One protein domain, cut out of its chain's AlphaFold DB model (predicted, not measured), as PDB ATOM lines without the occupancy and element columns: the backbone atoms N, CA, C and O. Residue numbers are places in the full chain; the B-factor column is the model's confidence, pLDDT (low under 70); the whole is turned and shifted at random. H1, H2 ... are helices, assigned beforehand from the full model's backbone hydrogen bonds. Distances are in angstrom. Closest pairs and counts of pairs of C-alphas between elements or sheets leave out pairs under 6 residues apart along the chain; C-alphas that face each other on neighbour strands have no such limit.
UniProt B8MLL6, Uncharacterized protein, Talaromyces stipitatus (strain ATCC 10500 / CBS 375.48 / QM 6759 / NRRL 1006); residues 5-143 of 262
ATOM      1  N   HIS A   5     -55.921 -16.891  43.751       72.50
ATOM      2  CA  HIS A   5     -55.928 -17.510  42.425       72.50
ATOM      3  C   HIS A   5     -57.121 -18.454  42.198       72.50
ATOM      4  O   HIS A   5     -57.677 -18.466  41.105       72.50
ATOM      5  N   ALA A   6     -57.600 -19.187  43.210       73.56
ATOM      6  CA  ALA A   6     -58.759 -20.080  43.077       73.56
ATOM      7  C   ALA A   6     -60.075 -19.324  42.814       73.56
ATOM      8  O   ALA A   6     -61.021 -19.873  42.244       73.56
ATOM      9  N   ARG A   7     -60.161 -18.053  43.225       76.62
ATOM     10  CA  ARG A   7     -61.291 -17.177  42.882       76.62
ATOM     11  C   ARG A   7     -61.195 -16.687  41.438       76.62
ATOM     12  O   ARG A   7     -62.206 -16.684  40.743       76.62
ATOM     13  N   TYR A   8     -59.999 -16.318  40.982       77.69
ATOM     14  CA  TYR A   8     -59.769 -15.868  39.606       77.69
ATOM     15  C   TYR A   8     -59.879 -17.006  38.581       77.69
ATOM     16  O   TYR A   8     -60.466 -16.791  37.524       77.69
ATOM     17  N   ARG A   9     -59.447 -18.228  38.922       79.81
ATOM     18  CA  ARG A   9     -59.695 -19.429  38.103       79.81
ATOM     19  C   ARG A   9     -61.185 -19.712  37.937       79.81
ATOM     20  O   ARG A   9     -61.639 -19.929  36.826       79.81
ATOM     21  N   ARG A  10     -61.978 -19.623  39.016       80.62
ATOM     22  CA  ARG A  10     -63.449 -19.762  38.938       80.62
ATOM     23  C   ARG A  10     -64.117 -18.698  38.066       80.62
ATOM     24  O   ARG A  10     -65.209 -18.930  37.566       80.62
ATOM     25  N   ALA A  11     -63.479 -17.541  37.904       83.88
ATOM     26  CA  ALA A  11     -63.936 -16.472  37.024       83.88
ATOM     27  C   ALA A  11     -63.370 -16.580  35.592       83.88
ATOM     28  O   ALA A  11     -63.508 -15.622  34.837       83.88
ATOM     29  N   ASN A  12     -62.709 -17.692  35.236       79.44
ATOM     30  CA  ASN A  12     -62.009 -17.904  33.962       79.44
ATOM     31  C   ASN A  12     -61.014 -16.784  33.606       79.44
ATOM     32  O   ASN A  12     -60.801 -16.481  32.437       79.44
ATOM     33  N   LYS A  13     -60.415 -16.153  34.624       77.25
ATOM     34  CA  LYS A  13     -59.413 -15.089  34.451       77.25
ATOM     35  C   LYS A  13     -57.971 -15.589  34.495       77.25
ATOM     36  O   LYS A  13     -57.090 -14.843  34.099       77.25
ATOM     37  N   ILE A  14     -57.746 -16.788  35.035       77.00
ATOM     38  CA  ILE A  14     -56.448 -17.471  35.031       77.00
ATOM     39  C   ILE A  14     -56.687 -18.862  34.455       77.00
ATOM     40  O   ILE A  14     -57.544 -19.590  34.966       77.00
ATOM     41  N   THR A  15     -55.947 -19.209  33.412       76.12
ATOM     42  CA  THR A  15     -56.009 -20.488  32.704       76.12
ATOM     43  C   THR A  15     -54.702 -21.258  32.866       76.12
ATOM     44  O   THR A  15     -53.674 -20.690  33.228       76.12
ATOM     45  N   ASP A  16     -54.716 -22.561  32.589       70.12
ATOM     46  CA  ASP A  16     -53.497 -23.383  32.654       70.12
ATOM     47  C   ASP A  16     -52.470 -23.009  31.563       70.12
ATOM     48  O   ASP A  16     -51.298 -23.367  31.670       70.12
ATOM     49  N   ASN A  17     -52.880 -22.227  30.556       66.81
ATOM     50  CA  ASN A  17     -51.997 -21.663  29.534       66.81
ATOM     51  C   ASN A  17     -51.245 -20.405  30.010       66.81
ATOM     52  O   ASN A  17     -50.354 -19.933  29.304       66.81
ATOM     53  N   ASP A  18     -51.527 -19.887  31.210       69.12
ATOM     54  CA  ASP A  18     -50.856 -18.700  31.763       69.12
ATOM     55  C   ASP A  18     -49.466 -19.015  32.352       69.12
ATOM     56  O   ASP A  18     -48.994 -18.366  33.284       69.12
ATOM     57  N   LEU A  19     -48.774 -20.017  31.796       71.88
ATOM     58  CA  LEU A  19     -47.392 -20.344  32.157       71.88
ATOM     59  C   LEU A  19     -46.418 -19.208  31.791       71.88
ATOM     60  O   LEU A  19     -45.310 -19.161  32.326       71.88
ATOM     61  N   HIS A  20     -46.840 -18.276  30.929       74.56
ATOM     62  CA  HIS A  20     -46.059 -17.106  30.534       74.56
ATOM     63  C   HIS A  20     -45.564 -16.312  31.741       74.56
ATOM     64  O   HIS A  20     -44.391 -16.001  31.786       74.56
ATOM     65  N   THR A  21     -46.359 -16.132  32.802       76.31
ATOM     66  CA  THR A  21     -45.910 -15.353  33.970       76.31
ATOM     67  C   THR A  21     -44.687 -15.972  34.664       76.31
ATOM     68  O   THR A  21     -43.855 -15.263  35.226       76.31
ATOM     69  N   LEU A  22     -44.562 -17.303  34.634       75.25
ATOM     70  CA  LEU A  22     -43.374 -18.005  35.128       75.25
ATOM     71  C   LEU A  22     -42.204 -17.877  34.139       75.25
ATOM     72  O   LEU A  22     -41.060 -17.700  34.557       75.25
ATOM     73  N   GLY A  23     -42.506 -17.968  32.843       78.56
ATOM     74  CA  GLY A  23     -41.556 -17.754  31.758       78.56
ATOM     75  C   GLY A  23     -40.930 -16.361  31.791       78.56
ATOM     76  O   GLY A  23     -39.710 -16.268  31.850       78.56
ATOM     77  N   ASP A  24     -41.741 -15.308  31.850       79.56
ATOM     78  CA  ASP A  24     -41.326 -13.901  31.885       79.56
ATOM     79  C   ASP A  24     -40.371 -13.642  33.054       79.56
ATOM     80  O   ASP A  24     -39.306 -13.056  32.884       79.56
ATOM     81  N   GLY A  25     -40.699 -14.164  34.244       81.38
ATOM     82  CA  GLY A  25     -39.834 -14.048  35.417       81.38
ATOM     83  C   GLY A  25     -38.472 -14.721  35.223       81.38
ATOM     84  O   GLY A  25     -37.451 -14.157  35.613       81.38
ATOM     85  N   LEU A  26     -38.431 -15.912  34.613       80.69
ATOM     86  CA  LEU A  26     -37.164 -16.586  34.319       80.69
ATOM     87  C   LEU A  26     -36.365 -15.840  33.245       80.69
ATOM     88  O   LEU A  26     -35.161 -15.658  33.412       80.69
ATOM     89  N   VAL A  27     -37.016 -15.431  32.155       82.31
ATOM     90  CA  VAL A  27     -36.378 -14.719  31.040       82.31
ATOM     91  C   VAL A  27     -35.748 -13.425  31.527       82.31
ATOM     92  O   VAL A  27     -34.578 -13.189  31.236       82.31
ATOM     93  N   GLU A  28     -36.465 -12.656  32.342       83.50
ATOM     94  CA  GLU A  28     -35.954 -11.414  32.912       83.50
ATOM     95  C   GLU A  28     -34.727 -11.658  33.798       83.50
ATOM     96  O   GLU A  28     -33.718 -10.972  33.667       83.50
ATOM     97  N   ILE A  29     -34.749 -12.686  34.655       81.81
ATOM     98  CA  ILE A  29     -33.584 -13.038  35.484       81.81
ATOM     99  C   ILE A  29     -32.368 -13.370  34.612       81.81
ATOM    100  O   ILE A  29     -31.259 -12.917  34.902       81.81
ATOM    101  N   LEU A  30     -32.557 -14.156  33.550       81.19
ATOM    102  CA  LEU A  30     -31.475 -14.523  32.636       81.19
ATOM    103  C   LEU A  30     -30.933 -13.298  31.891       81.19
ATOM    104  O   LEU A  30     -29.716 -13.120  31.844       81.19
ATOM    105  N   ASN A  31     -31.819 -12.441  31.374       81.62
ATOM    106  CA  ASN A  31     -31.457 -11.194  30.704       81.62
ATOM    107  C   ASN A  31     -30.669 -10.275  31.655       81.62
ATOM    108  O   ASN A  31     -29.602  -9.782  31.294       81.62
ATOM    109  N   VAL A  32     -31.124 -10.096  32.901       83.38
ATOM    110  CA  VAL A  32     -30.422  -9.291  33.915       83.38
ATOM    111  C   VAL A  32     -29.037  -9.858  34.210       83.38
ATOM    112  O   VAL A  32     -28.075  -9.096  34.268       83.38
ATOM    113  N   ILE A  33     -28.895 -11.176  34.370       82.25
ATOM    114  CA  ILE A  33     -27.583 -11.799  34.594       82.25
ATOM    115  C   ILE A  33     -26.664 -11.546  33.395       82.25
ATOM    116  O   ILE A  33     -25.518 -11.143  33.574       82.25
ATOM    117  N   GLU A  34     -27.152 -11.707  32.169       80.69
ATOM    118  CA  GLU A  34     -26.357 -11.457  30.965       80.69
ATOM    119  C   GLU A  34     -25.930  -9.979  30.847       80.69
ATOM    120  O   GLU A  34     -24.765  -9.662  30.565       80.69
ATOM    121  N   ILE A  35     -26.841  -9.051  31.140       81.56
ATOM    122  CA  ILE A  35     -26.620  -7.605  31.016       81.56
ATOM    123  C   ILE A  35     -25.766  -7.054  32.159       81.56
ATOM    124  O   ILE A  35     -24.916  -6.196  31.917       81.56
ATOM    125  N   GLU A  36     -25.925  -7.554  33.382       83.75
ATOM    126  CA  GLU A  36     -25.324  -6.975  34.586       83.75
ATOM    127  C   GLU A  36     -24.163  -7.814  35.148       83.75
ATOM    128  O   GLU A  36     -23.181  -7.252  35.635       83.75
ATOM    129  N   GLU A  37     -24.167  -9.137  35.043       81.69
ATOM    130  CA  GLU A  37     -23.077  -9.946  35.597       81.69
ATOM    131  C   GLU A  37     -21.911 -10.104  34.616       81.69
ATOM    132  O   GLU A  37     -22.052 -10.077  33.391       81.69
ATOM    133  N   TRP A  38     -20.699 -10.211  35.166       77.69
ATOM    134  CA  TRP A  38     -19.511 -10.515  34.363       77.69
ATOM    135  C   TRP A  38     -19.286 -12.022  34.210       77.69
ATOM    136  O   TRP A  38     -18.621 -12.443  33.263       77.69
ATOM    137  N   ARG A  39     -19.803 -12.830  35.148       73.56
ATOM    138  CA  ARG A  39     -19.771 -14.295  35.089       73.56
ATOM    139  C   ARG A  39     -21.000 -14.779  34.327       73.56
ATOM    140  O   ARG A  39     -22.112 -14.391  34.665       73.56
ATOM    141  N   GLY A  40     -20.797 -15.650  33.341       67.44
ATOM    142  CA  GLY A  40     -21.897 -16.420  32.764       67.44
ATOM    143  C   GLY A  40     -22.420 -17.449  33.766       67.44
ATOM    144  O   GLY A  40     -21.685 -17.880  34.662       67.44
ATOM    145  N   LEU A  41     -23.681 -17.852  33.616       67.12
ATOM    146  CA  LEU A  41     -24.205 -19.019  34.323       67.12
ATOM    147  C   LEU A  41     -23.404 -20.250  33.881       67.12
ATOM    148  O   LEU A  41     -23.259 -20.499  32.688       67.12
ATOM    149  N   ILE A  42     -22.835 -20.974  34.844       62.56
ATOM    150  CA  ILE A  42     -22.073 -22.198  34.581       62.56
ATOM    151  C   ILE A  42     -23.085 -23.333  34.402       62.56
ATOM    152  O   ILE A  42     -23.993 -23.489  35.223       62.56
ATOM    153  N   ASP A  43     -22.940 -24.102  33.327       56.59
ATOM    154  CA  ASP A  43     -23.907 -25.114  32.914       56.59
ATOM    155  C   ASP A  43     -24.047 -26.253  33.934       56.59
ATOM    156  O   ASP A  43     -23.153 -27.076  34.122       56.59
ATOM    157  N   VAL A  44     -25.235 -26.366  34.525       63.97
ATOM    158  CA  VAL A  44     -25.814 -27.681  34.806       63.97
ATOM    159  C   VAL A  44     -26.691 -27.974  33.594       63.97
ATOM    160  O   VAL A  44     -27.761 -27.376  33.465       63.97
ATOM    161  N   GLU A  45     -26.217 -28.817  32.671       58.69
ATOM    162  CA  GLU A  45     -26.779 -28.987  31.314       58.69
ATOM    163  C   GLU A  45     -28.318 -29.076  31.284       58.69
ATOM    164  O   GLU A  45     -28.970 -28.437  30.456       58.69
ATOM    165  N   CYS A  46     -28.924 -29.793  32.240       57.72
ATOM    166  CA  CYS A  46     -30.378 -29.934  32.353       57.72
ATOM    167  C   CYS A  46     -31.110 -28.618  32.680       57.72
ATOM    168  O   CYS A  46     -32.167 -28.344  32.108       57.72
ATOM    169  N   HIS A  47     -30.575 -27.797  33.588       69.69
ATOM    170  CA  HIS A  47     -31.179 -26.512  33.956       69.69
ATOM    171  C   HIS A  47     -30.996 -25.474  32.853       69.69
ATOM    172  O   HIS A  47     -31.921 -24.711  32.569       69.69
ATOM    173  N   TRP A  48     -29.838 -25.478  32.193       76.38
ATOM    174  CA  TRP A  48     -29.578 -24.597  31.062       76.38
ATOM    175  C   TRP A  48     -30.502 -24.906  29.881       76.38
ATOM    176  O   TRP A  48     -31.188 -24.013  29.383       76.38
ATOM    177  N   TYR A  49     -30.608 -26.178  29.482       81.19
ATOM    178  CA  TYR A  49     -31.478 -26.593  28.381       81.19
ATOM    179  C   TYR A  49     -32.949 -26.235  28.632       81.19
ATOM    180  O   TYR A  49     -33.613 -25.685  27.748       81.19
ATOM    181  N   LEU A  50     -33.454 -26.499  29.843       82.19
ATOM    182  CA  LEU A  50     -34.817 -26.127  30.225       82.19
ATOM    183  C   LEU A  50     -35.025 -24.610  30.148       82.19
ATOM    184  O   LEU A  50     -36.019 -24.164  29.580       82.19
ATOM    185  N   SER A  51     -34.073 -23.832  30.666       80.88
ATOM    186  CA  SER A  51     -34.128 -22.368  30.665       80.88
ATOM    187  C   SER A  51     -34.157 -21.800  29.248       80.88
ATOM    188  O   SER A  51     -34.990 -20.954  28.937       80.88
ATOM    189  N   GLN A  52     -33.315 -22.320  28.352       83.19
ATOM    190  CA  GLN A  52     -33.287 -21.905  26.948       83.19
ATOM    191  C   GLN A  52     -34.572 -22.275  26.205       83.19
ATOM    192  O   GLN A  52     -35.076 -21.496  25.393       83.19
ATOM    193  N   LYS A  53     -35.130 -23.457  26.484       85.81
ATOM    194  CA  LYS A  53     -36.408 -23.880  25.907       85.81
ATOM    195  C   LYS A  53     -37.555 -23.000  26.396       85.81
ATOM    196  O   LYS A  53     -38.380 -22.596  25.579       85.81
ATOM    197  N   LEU A  54     -37.584 -22.682  27.692       84.44
ATOM    198  CA  LEU A  54     -38.596 -21.799  28.263       84.44
ATOM    199  C   LEU A  54     -38.467 -20.388  27.687       84.44
ATOM    200  O   LEU A  54     -39.460 -19.858  27.216       84.44
ATOM    201  N   ARG A  55     -37.246 -19.843  27.591       83.75
ATOM    202  CA  ARG A  55     -36.985 -18.537  26.969       83.75
ATOM    203  C   ARG A  55     -37.510 -18.459  25.539       83.75
ATOM    204  O   ARG A  55     -38.213 -17.516  25.198       83.75
ATOM    205  N   LYS A  56     -37.204 -19.458  24.704       87.25
ATOM    206  CA  LYS A  56     -37.703 -19.506  23.318       87.25
ATOM    207  C   LYS A  56     -39.226 -19.566  23.252       87.25
ATOM    208  O   LYS A  56     -39.817 -18.898  22.412       87.25
ATOM    209  N   TRP A  57     -39.845 -20.370  24.115       88.31
ATOM    210  CA  TRP A  57     -41.300 -20.462  24.182       88.31
ATOM    211  C   TRP A  57     -41.929 -19.138  24.631       88.31
ATOM    212  O   TRP A  57     -42.864 -18.682  23.985       88.31
ATOM    213  N   THR A  58     -41.380 -18.491  25.666       85.88
ATOM    214  CA  THR A  58     -41.851 -17.195  26.174       85.88
ATOM    215  C   THR A  58     -41.778 -16.112  25.107       85.88
ATOM    216  O   THR A  58     -42.790 -15.479  24.849       85.88
ATOM    217  N   ILE A  59     -40.641 -15.959  24.420       83.69
ATOM    218  CA  ILE A  59     -40.493 -14.953  23.353       83.69
ATOM    219  C   ILE A  59     -41.521 -15.189  22.236       83.69
ATOM    220  O   ILE A  59     -42.200 -14.261  21.811       83.69
ATOM    221  N   SER A  60     -41.684 -16.442  21.796       86.88
ATOM    222  CA  SER A  60     -42.677 -16.787  20.768       86.88
ATOM    223  C   SER A  60     -44.106 -16.501  21.230       86.88
ATOM    224  O   SER A  60     -44.925 -16.045  20.439       86.88
ATOM    225  N   TYR A  61     -44.417 -16.774  22.498       86.94
ATOM    226  CA  TYR A  61     -45.717 -16.469  23.079       86.94
ATOM    227  C   TYR A  61     -45.942 -14.953  23.128       86.94
ATOM    228  O   TYR A  61     -46.963 -14.471  22.648       86.94
ATOM    229  N   GLU A  62     -44.974 -14.181  23.624       85.56
ATOM    230  CA  GLU A  62     -45.043 -12.718  23.673       85.56
ATOM    231  C   GLU A  62     -45.258 -12.102  22.284       85.56
ATOM    232  O   GLU A  62     -46.110 -11.233  22.134       85.56
ATOM    233  N   GLU A  63     -44.574 -12.574  21.241       86.31
ATOM    234  CA  GLU A  63     -44.780 -12.085  19.868       86.31
ATOM    235  C   GLU A  63     -46.221 -12.287  19.359       86.31
ATOM    236  O   GLU A  63     -46.745 -11.481  18.576       86.31
ATOM    237  N   GLU A  64     -46.894 -13.347  19.810       86.94
ATOM    238  CA  GLU A  64     -48.272 -13.646  19.432       86.94
ATOM    239  C   GLU A  64     -49.275 -12.757  20.181       86.94
ATOM    240  O   GLU A  64     -50.140 -12.136  19.543       86.94
ATOM    241  N   VAL A  65     -49.147 -12.660  21.512       85.81
ATOM    242  CA  VAL A  65     -50.152 -12.031  22.395       85.81
ATOM    243  C   VAL A  65     -49.824 -10.615  22.863       85.81
ATOM    244  O   VAL A  65     -50.756  -9.863  23.158       85.81
ATOM    245  N   ALA A  66     -48.556 -10.200  22.919       83.88
ATOM    246  CA  ALA A  66     -48.149  -8.878  23.400       83.88
ATOM    247  C   ALA A  66     -48.393  -7.804  22.325       83.88
ATOM    248  O   ALA A  66     -47.485  -7.270  21.687       83.88
ATOM    249  N   ARG A  67     -49.670  -7.475  22.104       86.56
ATOM    250  CA  ARG A  67     -50.109  -6.449  21.151       86.56
ATOM    251  C   ARG A  67     -50.352  -5.109  21.853       86.56
ATOM    252  O   ARG A  67     -50.938  -5.088  22.941       86.56
ATOM    253  N   PRO A  68     -49.970  -3.977  21.232       85.38
ATOM    254  CA  PRO A  68     -50.265  -2.658  21.774       85.38
ATOM    255  C   PRO A  68     -51.775  -2.459  21.888       85.38
ATOM    256  O   PRO A  68     -52.505  -2.524  20.901       85.38
ATOM    257  N   THR A  69     -52.243  -2.211  23.109       85.62
ATOM    258  CA  THR A  69     -53.662  -1.999  23.413       85.62
ATOM    259  C   THR A  69     -53.819  -0.684  24.169       85.62
ATOM    260  O   THR A  69     -52.991  -0.353  25.015       85.62
ATOM    261  N   ALA A  70     -54.901   0.064  23.928       84.31
ATOM    262  CA  ALA A  70     -55.154   1.341  24.611       84.31
ATOM    263  C   ALA A  70     -55.194   1.216  26.151       84.31
ATOM    264  O   ALA A  70     -54.793   2.131  26.867       84.31
ATOM    265  N   ILE A  71     -55.633   0.061  26.666       84.81
ATOM    266  CA  ILE A  71     -55.631  -0.253  28.105       84.81
ATOM    267  C   ILE A  71     -54.197  -0.336  28.649       84.81
ATOM    268  O   ILE A  71     -53.927   0.176  29.735       84.81
ATOM    269  N   ASN A  72     -53.274  -0.931  27.888       82.81
ATOM    270  CA  ASN A  72     -51.873  -1.064  28.288       82.81
ATOM    271  C   ASN A  72     -51.208   0.312  28.377       82.81
ATOM    272  O   ASN A  72     -50.547   0.603  29.369       82.81
ATOM    273  N   ASP A  73     -51.459   1.188  27.398       84.75
ATOM    274  CA  ASP A  73     -50.951   2.566  27.411       84.75
ATOM    275  C   ASP A  73     -51.443   3.338  28.649       84.75
ATOM    276  O   ASP A  73     -50.649   3.959  29.359       84.75
ATOM    277  N   GLN A  74     -52.736   3.239  28.981       88.19
ATOM    278  CA  GLN A  74     -53.277   3.858  30.193       88.19
ATOM    279  C   GLN A  74     -52.613   3.301  31.459       88.19
ATOM    280  O   GLN A  74     -52.227   4.072  32.344       88.19
ATOM    281  N   TYR A  75     -52.478   1.976  31.551       85.44
ATOM    282  CA  TYR A  75     -51.865   1.309  32.695       85.44
ATOM    283  C   TYR A  75     -50.426   1.783  32.906       85.44
ATOM    284  O   TYR A  75     -50.068   2.223  33.998       85.44
ATOM    285  N   VAL A  76     -49.623   1.776  31.843       85.25
ATOM    286  CA  VAL A  76     -48.217   2.186  31.867       85.25
ATOM    287  C   VAL A  76     -48.090   3.657  32.225       85.25
ATOM    288  O   VAL A  76     -47.274   4.006  33.078       85.25
ATOM    289  N   ARG A  77     -48.921   4.535  31.649       85.25
ATOM    290  CA  ARG A  77     -48.915   5.963  31.989       85.25
ATOM    291  C   ARG A  77     -49.186   6.182  33.464       85.25
ATOM    292  O   ARG A  77     -48.428   6.906  34.099       85.25
ATOM    293  N   VAL A  78     -50.229   5.567  34.018       88.56
ATOM    294  CA  VAL A  78     -50.577   5.728  35.437       88.56
ATOM    295  C   VAL A  78     -49.490   5.130  36.326       88.56
ATOM    296  O   VAL A  78     -49.038   5.786  37.264       88.56
ATOM    297  N   TYR A  79     -49.023   3.922  36.016       87.31
ATOM    298  CA  TYR A  79     -48.010   3.228  36.802       87.31
ATOM    299  C   TYR A  79     -46.676   3.985  36.800       87.31
ATOM    300  O   TYR A  79     -46.206   4.410  37.854       87.31
ATOM    301  N   VAL A  80     -46.110   4.257  35.621       86.94
ATOM    302  CA  VAL A  80     -44.831   4.963  35.484       86.94
ATOM    303  C   VAL A  80     -44.944   6.384  36.028       86.94
ATOM    304  O   VAL A  80     -44.079   6.798  36.795       86.94
ATOM    305  N   ALA A  81     -46.007   7.132  35.697       86.44
ATOM    306  CA  ALA A  81     -46.164   8.502  36.186       86.44
ATOM    307  C   ALA A  81     -46.354   8.563  37.703       86.44
ATOM    308  O   ALA A  81     -45.819   9.478  38.325       86.44
ATOM    309  N   SER A  82     -47.071   7.608  38.305       86.56
ATOM    310  CA  SER A  82     -47.220   7.543  39.763       86.56
ATOM    311  C   SER A  82     -45.893   7.216  40.448       86.56
ATOM    312  O   SER A  82     -45.532   7.907  41.404       86.56
ATOM    313  N   ALA A  83     -45.120   6.265  39.912       85.44
ATOM    314  CA  ALA A  83     -43.819   5.870  40.449       85.44
ATOM    315  C   ALA A  83     -42.801   7.024  40.448       85.44
ATOM    316  O   ALA A  83     -42.055   7.192  41.409       85.44
ATOM    317  N   ILE A  84     -42.806   7.858  39.402       86.38
ATOM    318  CA  ILE A  84     -41.879   8.995  39.259       86.38
ATOM    319  C   ILE A  84     -42.505  10.350  39.617       86.38
ATOM    320  O   ILE A  84     -41.887  11.393  39.398       86.38
ATOM    321  N   SER A  85     -43.722  10.358  40.168       85.62
ATOM    322  CA  SER A  85     -44.486  11.582  40.468       85.62
ATOM    323  C   SER A  85     -43.782  12.517  41.454       85.62
ATOM    324  O   SER A  85     -44.006  13.724  41.416       85.62
ATOM    325  N   ALA A  86     -42.905  11.974  42.296       82.75
ATOM    326  CA  ALA A  86     -42.104  12.724  43.257       82.75
ATOM    327  C   ALA A  86     -40.875  13.415  42.633       82.75
ATOM    328  O   ALA A  86     -40.363  14.382  43.189       82.75
ATOM    329  N   LEU A  87     -40.413  12.955  41.464       86.81
ATOM    330  CA  LEU A  87     -39.165  13.424  40.859       86.81
ATOM    331  C   LEU A  87     -39.360  14.752  40.098       86.81
ATOM    332  O   LEU A  87     -40.451  15.006  39.583       86.81
ATOM    333  N   PRO A  88     -38.318  15.587  39.945       87.50
ATOM    334  CA  PRO A  88     -38.305  16.716  39.011       87.50
ATOM    335  C   PRO A  88     -38.555  16.296  37.552       87.50
ATOM    336  O   PRO A  88     -38.186  15.196  37.143       87.50
ATOM    337  N   SER A  89     -39.129  17.186  36.734       87.12
ATOM    338  CA  SER A  89     -39.563  16.893  35.352       87.12
ATOM    339  C   SER A  89     -38.466  16.312  34.452       87.12
ATOM    340  O   SER A  89     -38.706  15.321  33.768       87.12
ATOM    341  N   PHE A  90     -37.254  16.871  34.488       88.38
ATOM    342  CA  PHE A  90     -36.110  16.364  33.722       88.38
ATOM    343  C   PHE A  90     -35.739  14.922  34.106       88.38
ATOM    344  O   PHE A  90     -35.529  14.077  33.237       88.38
ATOM    345  N   ILE A  91     -35.744  14.612  35.408       88.31
ATOM    346  CA  ILE A  91     -35.436  13.269  35.916       88.31
ATOM    347  C   ILE A  91     -36.519  12.276  35.485       88.31
ATOM    348  O   ILE A  91     -36.197  11.159  35.091       88.31
ATOM    349  N   ARG A  92     -37.798  12.680  35.475       88.56
ATOM    350  CA  ARG A  92     -38.891  11.822  34.985       88.56
ATOM    351  C   ARG A  92     -38.668  11.375  33.541       88.56
ATOM    352  O   ARG A  92     -38.929  10.218  33.220       88.56
ATOM    353  N   THR A  93     -38.196  12.274  32.679       89.75
ATOM    354  CA  THR A  93     -37.900  11.951  31.276       89.75
ATOM    355  C   THR A  93     -36.743  10.966  31.165       89.75
ATOM    356  O   THR A  93     -36.871   9.980  30.443       89.75
ATOM    357  N   ILE A  94     -35.659  11.170  31.923       89.75
ATOM    358  CA  ILE A  94     -34.531  10.228  31.956       89.75
ATOM    359  C   ILE A  94     -34.991   8.851  32.431       89.75
ATOM    360  O   ILE A  94     -34.734   7.865  31.752       89.75
ATOM    361  N   VAL A  95     -35.710   8.773  33.555       89.50
ATOM    362  CA  VAL A  95     -36.174   7.490  34.107       89.50
ATOM    363  C   VAL A  95     -37.086   6.766  33.120       89.50
ATOM    364  O   VAL A  95     -36.962   5.558  32.959       89.50
ATOM    365  N   ARG A  96     -37.953   7.485  32.395       89.44
ATOM    366  CA  ARG A  96     -38.776   6.883  31.337       89.44
ATOM    367  C   ARG A  96     -37.928   6.304  30.202       89.44
ATOM    368  O   ARG A  96     -38.228   5.213  29.734       89.44
ATOM    369  N   GLN A  97     -36.874   7.004  29.785       91.12
ATOM    370  CA  GLN A  97     -35.953   6.490  28.770       91.12
ATOM    371  C   GLN A  97     -35.124   5.304  29.281       91.12
ATOM    372  O   GLN A  97     -34.893   4.379  28.516       91.12
ATOM    373  N   MET A  98     -34.718   5.295  30.555       89.62
ATOM    374  CA  MET A  98     -34.027   4.150  31.163       89.62
ATOM    375  C   MET A  98     -34.936   2.920  31.226       89.62
ATOM    376  O   MET A  98     -34.551   1.868  30.737       89.62
ATOM    377  N   LEU A  99     -36.175   3.077  31.711       89.31
ATOM    378  CA  LEU A  99     -37.182   2.008  31.705       89.31
ATOM    379  C   LEU A  99     -37.403   1.454  30.295       89.31
ATOM    380  O   LEU A  99     -37.532   0.252  30.112       89.31
ATOM    381  N   SER A 100     -37.424   2.330  29.290       88.69
ATOM    382  CA  SER A 100     -37.556   1.902  27.902       88.69
ATOM    383  C   SER A 100     -36.318   1.199  27.341       88.69
ATOM    384  O   SER A 100     -36.461   0.475  26.363       88.69
ATOM    385  N   ALA A 101     -35.125   1.477  27.864       89.69
ATOM    386  CA  ALA A 101     -33.879   0.856  27.420       89.69
ATOM    387  C   ALA A 101     -33.653  -0.522  28.048       89.69
ATOM    388  O   ALA A 101     -32.898  -1.314  27.492       89.69
ATOM    389  N   ASP A 102     -34.285  -0.778  29.193       85.69
ATOM    390  CA  ASP A 102     -34.184  -2.046  29.912       85.69
ATOM    391  C   ASP A 102     -35.242  -3.069  29.457       85.69
ATOM    392  O   ASP A 102     -35.066  -4.258  29.684       85.69
ATOM    393  N   LEU A 103     -36.318  -2.626  28.795       86.00
ATOM    394  CA  LEU A 103     -37.359  -3.499  28.242       86.00
ATOM    395  C   LEU A 103     -37.011  -3.984  26.828       86.00
ATOM    396  O   LEU A 103     -36.613  -3.188  25.976       86.00
ATOM    397  N   ASP A 104     -37.288  -5.261  26.555       82.62
ATOM    398  CA  ASP A 104     -37.208  -5.840  25.211       82.62
ATOM    399  C   ASP A 104     -38.180  -5.153  24.231       82.62
ATOM    400  O   ASP A 104     -39.238  -4.640  24.613       82.62
ATOM    401  N   ASP A 105     -37.854  -5.161  22.933       84.50
ATOM    402  CA  ASP A 105     -38.603  -4.411  21.911       84.50
ATOM    403  C   ASP A 105     -40.078  -4.818  21.793       84.50
ATOM    404  O   ASP A 105     -40.941  -3.955  21.583       84.50
ATOM    405  N   VAL A 106     -40.382  -6.110  21.953       86.94
ATOM    406  CA  VAL A 106     -41.755  -6.642  21.935       86.94
ATOM    407  C   VAL A 106     -42.556  -6.062  23.102       86.94
ATOM    408  O   VAL A 106     -43.621  -5.475  22.895       86.94
ATOM    409  N   MET A 107     -42.006  -6.132  24.318       85.75
ATOM    410  CA  MET A 107     -42.637  -5.618  25.533       85.75
ATOM    411  C   MET A 107     -42.775  -4.092  25.505       85.75
ATOM    412  O   MET A 107     -43.837  -3.539  25.785       85.75
ATOM    413  N   ARG A 108     -41.725  -3.379  25.095       89.19
ATOM    414  CA  ARG A 108     -41.756  -1.919  24.946       89.19
ATOM    415  C   ARG A 108     -42.871  -1.483  23.992       89.19
ATOM    416  O   ARG A 108     -43.616  -0.547  24.294       89.19
ATOM    417  N   THR A 109     -42.998  -2.171  22.857       88.62
ATOM    418  CA  THR A 109     -44.018  -1.875  21.846       88.62
ATOM    419  C   THR A 109     -45.421  -2.210  22.353       88.62
ATOM    420  O   THR A 109     -46.334  -1.408  22.164       88.62
ATOM    421  N   SER A 110     -45.606  -3.337  23.047       89.25
ATOM    422  CA  SER A 110     -46.908  -3.754  23.594       89.25
ATOM    423  C   SER A 110     -47.425  -2.836  24.714       89.25
ATOM    424  O   SER A 110     -48.638  -2.657  24.876       89.25
ATOM    425  N   LEU A 111     -46.502  -2.216  25.455       87.94
ATOM    426  CA  LEU A 111     -46.756  -1.238  26.514       87.94
ATOM    427  C   LEU A 111     -46.873   0.206  25.998       87.94
ATOM    428  O   LEU A 111     -47.089   1.121  26.794       87.94
ATOM    429  N   CYS A 112     -46.744   0.425  24.684       87.81
ATOM    430  CA  CYS A 112     -46.759   1.749  24.055       87.81
ATOM    431  C   CYS A 112     -45.698   2.708  24.636       87.81
ATOM    432  O   CYS A 112     -45.915   3.919  24.724       87.81
ATOM    433  N   ILE A 113     -44.541   2.174  25.041       87.94
ATOM    434  CA  ILE A 113     -43.432   2.968  25.573       87.94
ATOM    435  C   ILE A 113     -42.586   3.495  24.406       87.94
ATOM    436  O   ILE A 113     -42.179   2.761  23.501       87.94
ATOM    437  N   GLU A 114     -42.328   4.802  24.429       87.94
ATOM    438  CA  GLU A 114     -41.496   5.486  23.438       87.94
ATOM    439  C   GLU A 114     -40.069   4.933  23.451       87.94
ATOM    440  O   GLU A 114     -39.507   4.723  24.521       87.94
ATOM    441  N   SER A 115     -39.480   4.714  22.272       88.00
ATOM    442  CA  SER A 115     -38.124   4.169  22.156       88.00
ATOM    443  C   SER A 115     -37.093   5.056  22.864       88.00
ATOM    444  O   SER A 115     -37.175   6.286  22.762       88.00
ATOM    445  N   PRO A 116     -36.089   4.464  23.531       90.81
ATOM    446  CA  PRO A 116     -35.084   5.231  24.247       90.81
ATOM    447  C   PRO A 116     -34.193   5.989  23.257       90.81
ATOM    448  O   PRO A 116     -33.998   5.577  22.112       90.81
ATOM    449  N   SER A 117     -33.606   7.100  23.702       92.31
ATOM    450  CA  SER A 117     -32.632   7.808  22.875       92.31
ATOM    451  C   SER A 117     -31.381   6.943  22.684       92.31
ATOM    452  O   SER A 117     -30.834   6.403  23.647       92.31
ATOM    453  N   SER A 118     -30.889   6.821  21.448       92.06
ATOM    454  CA  SER A 118     -29.727   5.968  21.142       92.06
ATOM    455  C   SER A 118     -28.476   6.378  21.925       92.06
ATOM    456  O   SER A 118     -27.674   5.534  22.315       92.06
ATOM    457  N   ILE A 119     -28.338   7.677  22.211       92.50
ATOM    458  CA  ILE A 119     -27.261   8.219  23.046       92.50
ATOM    459  C   ILE A 119     -27.361   7.669  24.472       92.50
ATOM    460  O   ILE A 119     -26.352   7.245  25.029       92.50
ATOM    461  N   LEU A 120     -28.560   7.638  25.062       90.56
ATOM    462  CA  LEU A 120     -28.752   7.118  26.414       90.56
ATOM    463  C   LEU A 120     -28.468   5.617  26.475       90.56
ATOM    464  O   LEU A 120     -27.772   5.187  27.388       90.56
ATOM    465  N   VAL A 121     -28.921   4.838  25.487       91.69
ATOM    466  CA  VAL A 121     -28.608   3.400  25.398       91.69
ATOM    467  C   VAL A 121     -27.097   3.174  25.336       91.69
ATOM    468  O   VAL A 121     -26.563   2.355  26.084       91.69
ATOM    469  N   MET A 122     -26.386   3.946  24.509       93.62
ATOM    470  CA  MET A 122     -24.925   3.884  24.421       93.62
ATOM    471  C   MET A 122     -24.260   4.215  25.766       93.62
ATOM    472  O   MET A 122     -23.371   3.487  26.208       93.62
ATOM    473  N   VAL A 123     -24.699   5.278  26.444       94.12
ATOM    474  CA  VAL A 123     -24.167   5.669  27.760       94.12
ATOM    475  C   VAL A 123     -24.426   4.585  28.806       94.12
ATOM    476  O   VAL A 123     -23.502   4.219  29.528       94.12
ATOM    477  N   LEU A 124     -25.640   4.029  28.873       91.81
ATOM    478  CA  LEU A 124     -25.964   2.935  29.792       91.81
ATOM    479  C   LEU A 124     -25.108   1.695  29.517       91.81
ATOM    480  O   LEU A 124     -24.573   1.104  30.454       91.81
ATOM    481  N   GLY A 125     -24.924   1.335  28.244       91.81
ATOM    482  CA  GLY A 125     -24.057   0.230  27.835       91.81
ATOM    483  C   GLY A 125     -22.610   0.429  28.288       91.81
ATOM    484  O   GLY A 125     -22.015  -0.478  28.870       91.81
ATOM    485  N   LEU A 126     -22.064   1.637  28.111       94.50
ATOM    486  CA  LEU A 126     -20.726   1.984  28.594       94.50
ATOM    487  C   LEU A 126     -20.634   1.905  30.121       94.50
ATOM    488  O   LEU A 126     -19.699   1.300  30.641       94.50
ATOM    489  N   VAL A 127     -21.603   2.463  30.851       94.00
ATOM    490  CA  VAL A 127     -21.634   2.416  32.323       94.00
ATOM    491  C   VAL A 127     -21.659   0.971  32.824       94.00
ATOM    492  O   VAL A 127     -20.864   0.616  33.695       94.00
ATOM    493  N   ARG A 128     -22.515   0.119  32.248       92.50
ATOM    494  CA  ARG A 128     -22.594  -1.315  32.570       92.50
ATOM    495  C   ARG A 128     -21.278  -2.029  32.282       92.50
ATOM    496  O   ARG A 128     -20.780  -2.770  33.128       92.50
ATOM    497  N   TYR A 129     -20.673  -1.759  31.127       91.75
ATOM    498  CA  TYR A 129     -19.389  -2.337  30.738       91.75
ATOM    499  C   TYR A 129     -18.257  -1.941  31.695       91.75
ATOM    500  O   TYR A 129     -17.554  -2.807  32.221       91.75
ATOM    501  N   PHE A 130     -18.117  -0.648  31.997       93.56
ATOM    502  CA  PHE A 130     -17.122  -0.168  32.952       93.56
ATOM    503  C   PHE A 130     -17.360  -0.724  34.353       93.56
ATOM    504  O   PHE A 130     -16.402  -1.107  35.022       93.56
ATOM    505  N   ARG A 131     -18.622  -0.842  34.787       92.38
ATOM    506  CA  ARG A 131     -18.964  -1.477  36.063       92.38
ATOM    507  C   ARG A 131     -18.498  -2.931  36.098       92.38
ATOM    508  O   ARG A 131     -17.867  -3.329  37.075       92.38
ATOM    509  N   LYS A 132     -18.755  -3.708  35.039       89.69
ATOM    510  CA  LYS A 132     -18.290  -5.100  34.920       89.69
ATOM    511  C   LYS A 132     -16.768  -5.191  34.996       89.69
ATOM    512  O   LYS A 132     -16.254  -6.010  35.752       89.69
ATOM    513  N   LEU A 133     -16.045  -4.329  34.278       90.38
ATOM    514  CA  LEU A 133     -14.581  -4.279  34.335       90.38
ATOM    515  C   LEU A 133     -14.069  -3.925  35.735       90.38
ATOM    516  O   LEU A 133     -13.167  -4.584  36.247       90.38
ATOM    517  N   PHE A 134     -14.666  -2.917  36.371       90.38
ATOM    518  CA  PHE A 134     -14.278  -2.484  37.708       90.38
ATOM    519  C   PHE A 134     -14.489  -3.597  38.737       90.38
ATOM    520  O   PHE A 134     -13.581  -3.918  39.498       90.38
ATOM    521  N   VAL A 135     -15.657  -4.243  38.725       87.00
ATOM    522  CA  VAL A 135     -15.959  -5.355  39.636       87.00
ATOM    523  C   VAL A 135     -15.069  -6.568  39.360       87.00
ATOM    524  O   VAL A 135     -14.670  -7.250  40.295       87.00
ATOM    525  N   ARG A 136     -14.723  -6.834  38.099       86.25
ATOM    526  CA  ARG A 136     -13.891  -7.983  37.733       86.25
ATOM    527  C   ARG A 136     -12.416  -7.814  38.104       86.25
ATOM    528  O   ARG A 136     -11.797  -8.796  38.499       86.25
ATOM    529  N   TYR A 137     -11.850  -6.619  37.928       87.94
ATOM    530  CA  TYR A 137     -10.398  -6.406  38.037       87.94
ATOM    531  C   TYR A 137      -9.961  -5.555  39.234       87.94
ATOM    532  O   TYR A 137      -8.817  -5.672  39.660       87.94
ATOM    533  N   LEU A 138     -10.831  -4.689  39.761       88.38
ATOM    534  CA  LEU A 138     -10.470  -3.711  40.797       88.38
ATOM    535  C   LEU A 138     -11.190  -3.940  42.129       88.38
ATOM    536  O   LEU A 138     -10.723  -3.455  43.161       88.38
ATOM    537  N   ALA A 139     -12.311  -4.664  42.140       83.25
ATOM    538  CA  ALA A 139     -13.005  -4.969  43.382       83.25
ATOM    539  C   ALA A 139     -12.288  -6.095  44.137       83.25
ATOM    540  O   ALA A 139     -12.263  -7.247  43.709       83.25
ATOM    541  N   LEU A 140     -11.728  -5.747  45.296       84.12
ATOM    542  CA  LEU A 140     -11.232  -6.717  46.267       84.12
ATOM    543  C   LEU A 140     -12.384  -7.611  46.769       84.12
ATOM    544  O   LEU A 140     -13.530  -7.145  46.828       84.12
ATOM    545  N   PRO A 141     -12.101  -8.864  47.178       81.38
ATOM    546  CA  PRO A 141     -13.088  -9.709  47.839       81.38
ATOM    547  C   PRO A 141     -13.696  -8.952  49.022       81.38
ATOM    548  O   PRO A 141     -12.989  -8.409  49.875       81.38
ATOM    549  N   ARG A 142     -15.028  -8.843  49.025       83.06
ATOM    550  CA  ARG A 142     -15.755  -7.966  49.945       83.06
ATOM    551  C   ARG A 142     -15.568  -8.459  51.388       83.06
ATOM    552  O   ARG A 142     -16.004  -9.567  51.695       83.06
ATOM    553  N   PRO A 143     -14.996  -7.650  52.297       87.88
ATOM    554  CA  PRO A 143     -14.849  -8.054  53.686       87.88
ATOM    555  C   PRO A 143     -16.208  -8.054  54.417       87.88
ATOM    556  O   PRO A 143     -17.102  -7.290  54.037       87.88
TER     557      PRO A 143
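What this domain is: This is residues 5 to 143 of the 262 residues of an uncharacterized protein of Talaromyces stipitatus (strain ATCC 10500 / CBS 375.48 / QM 6759 / NRRL 1006) (UniProt B8MLL6). This is a loose, open set of helices in which H3 crosses H2 at a steep angle, while H4, H5 and H6 follow one another as a wide turn beyond the far end of H3. H7 starts at the end of H5 and runs outward, and residues 7 to 12, 42 to 50 and 137 to 143 stick out from the body. You have 139 printed residues with seven named helices, H1 to H7 in chain order, and no named strand; the class is all helix. The whole is loose, with a radius of gyration of the C-alphas of 18.4 A, and spans 55 by 47 by 30 A.

Where its parts are: Find C-alpha 45 at (-26.779, -28.987, 31.314); from there H3, the longest helix by residues, runs 30.2 A to C-alpha 65 at (-50.152, -12.031, 22.395). Before it lie H1, residues 5 to 10, and H2, residues 20 to 36, 23.4 A long. After it come H4, residues 70 to 83, 20.0 A; H5, residues 89 to 102, 20.4 A; and H6, residues 105 to 110, 8.5 A. H7, residues 118 to 137, runs 28.5 A and ends at C-alpha 137, (-10.398, -6.406, 38.037).

How they stand to each other: Begin at H3, which touches H2 at a steep tilt of 66 degrees, opposite ways; their closest C-alphas, of Val 27 and Arg 55, are 5.6 A apart, and H2 takes part with residues 20 to 27 alone. With residues 62 to 63 alone, H3 only just touches H6, over 3 pairs of C-alphas within 8 A, the closest being Glu 63 and Val 106 at 6.6 A. H4 touches no helix; it is close to but not clearly touching H5, where the closest C-alphas, of Val 80 and Arg 96, are 7.6 A apart. H5 touches H7 at a steep tilt of 69 degrees, only just short of about perpendicular, and the closest C-alphas, of Ala 101 and Val 121, are 6.2 A apart. H7 also only just touches H2, over 3 pairs, the closest C-alphas being Glu 36 and Arg 128 at 6.6 A. H1 is apart from the other helices. In each of the seven helices, every O i to N i+4 pair is within hydrogen-bond range.

The domain as a whole: Look for the two C-alphas farthest apart, those of Arg 10 and Leu 138, 55.4 A from each other. The printed part has no cut, and no link is long. The mean pLDDT of the printed part is 83.7, and it falls under 70 at residues 17 to 18 and 40 to 47.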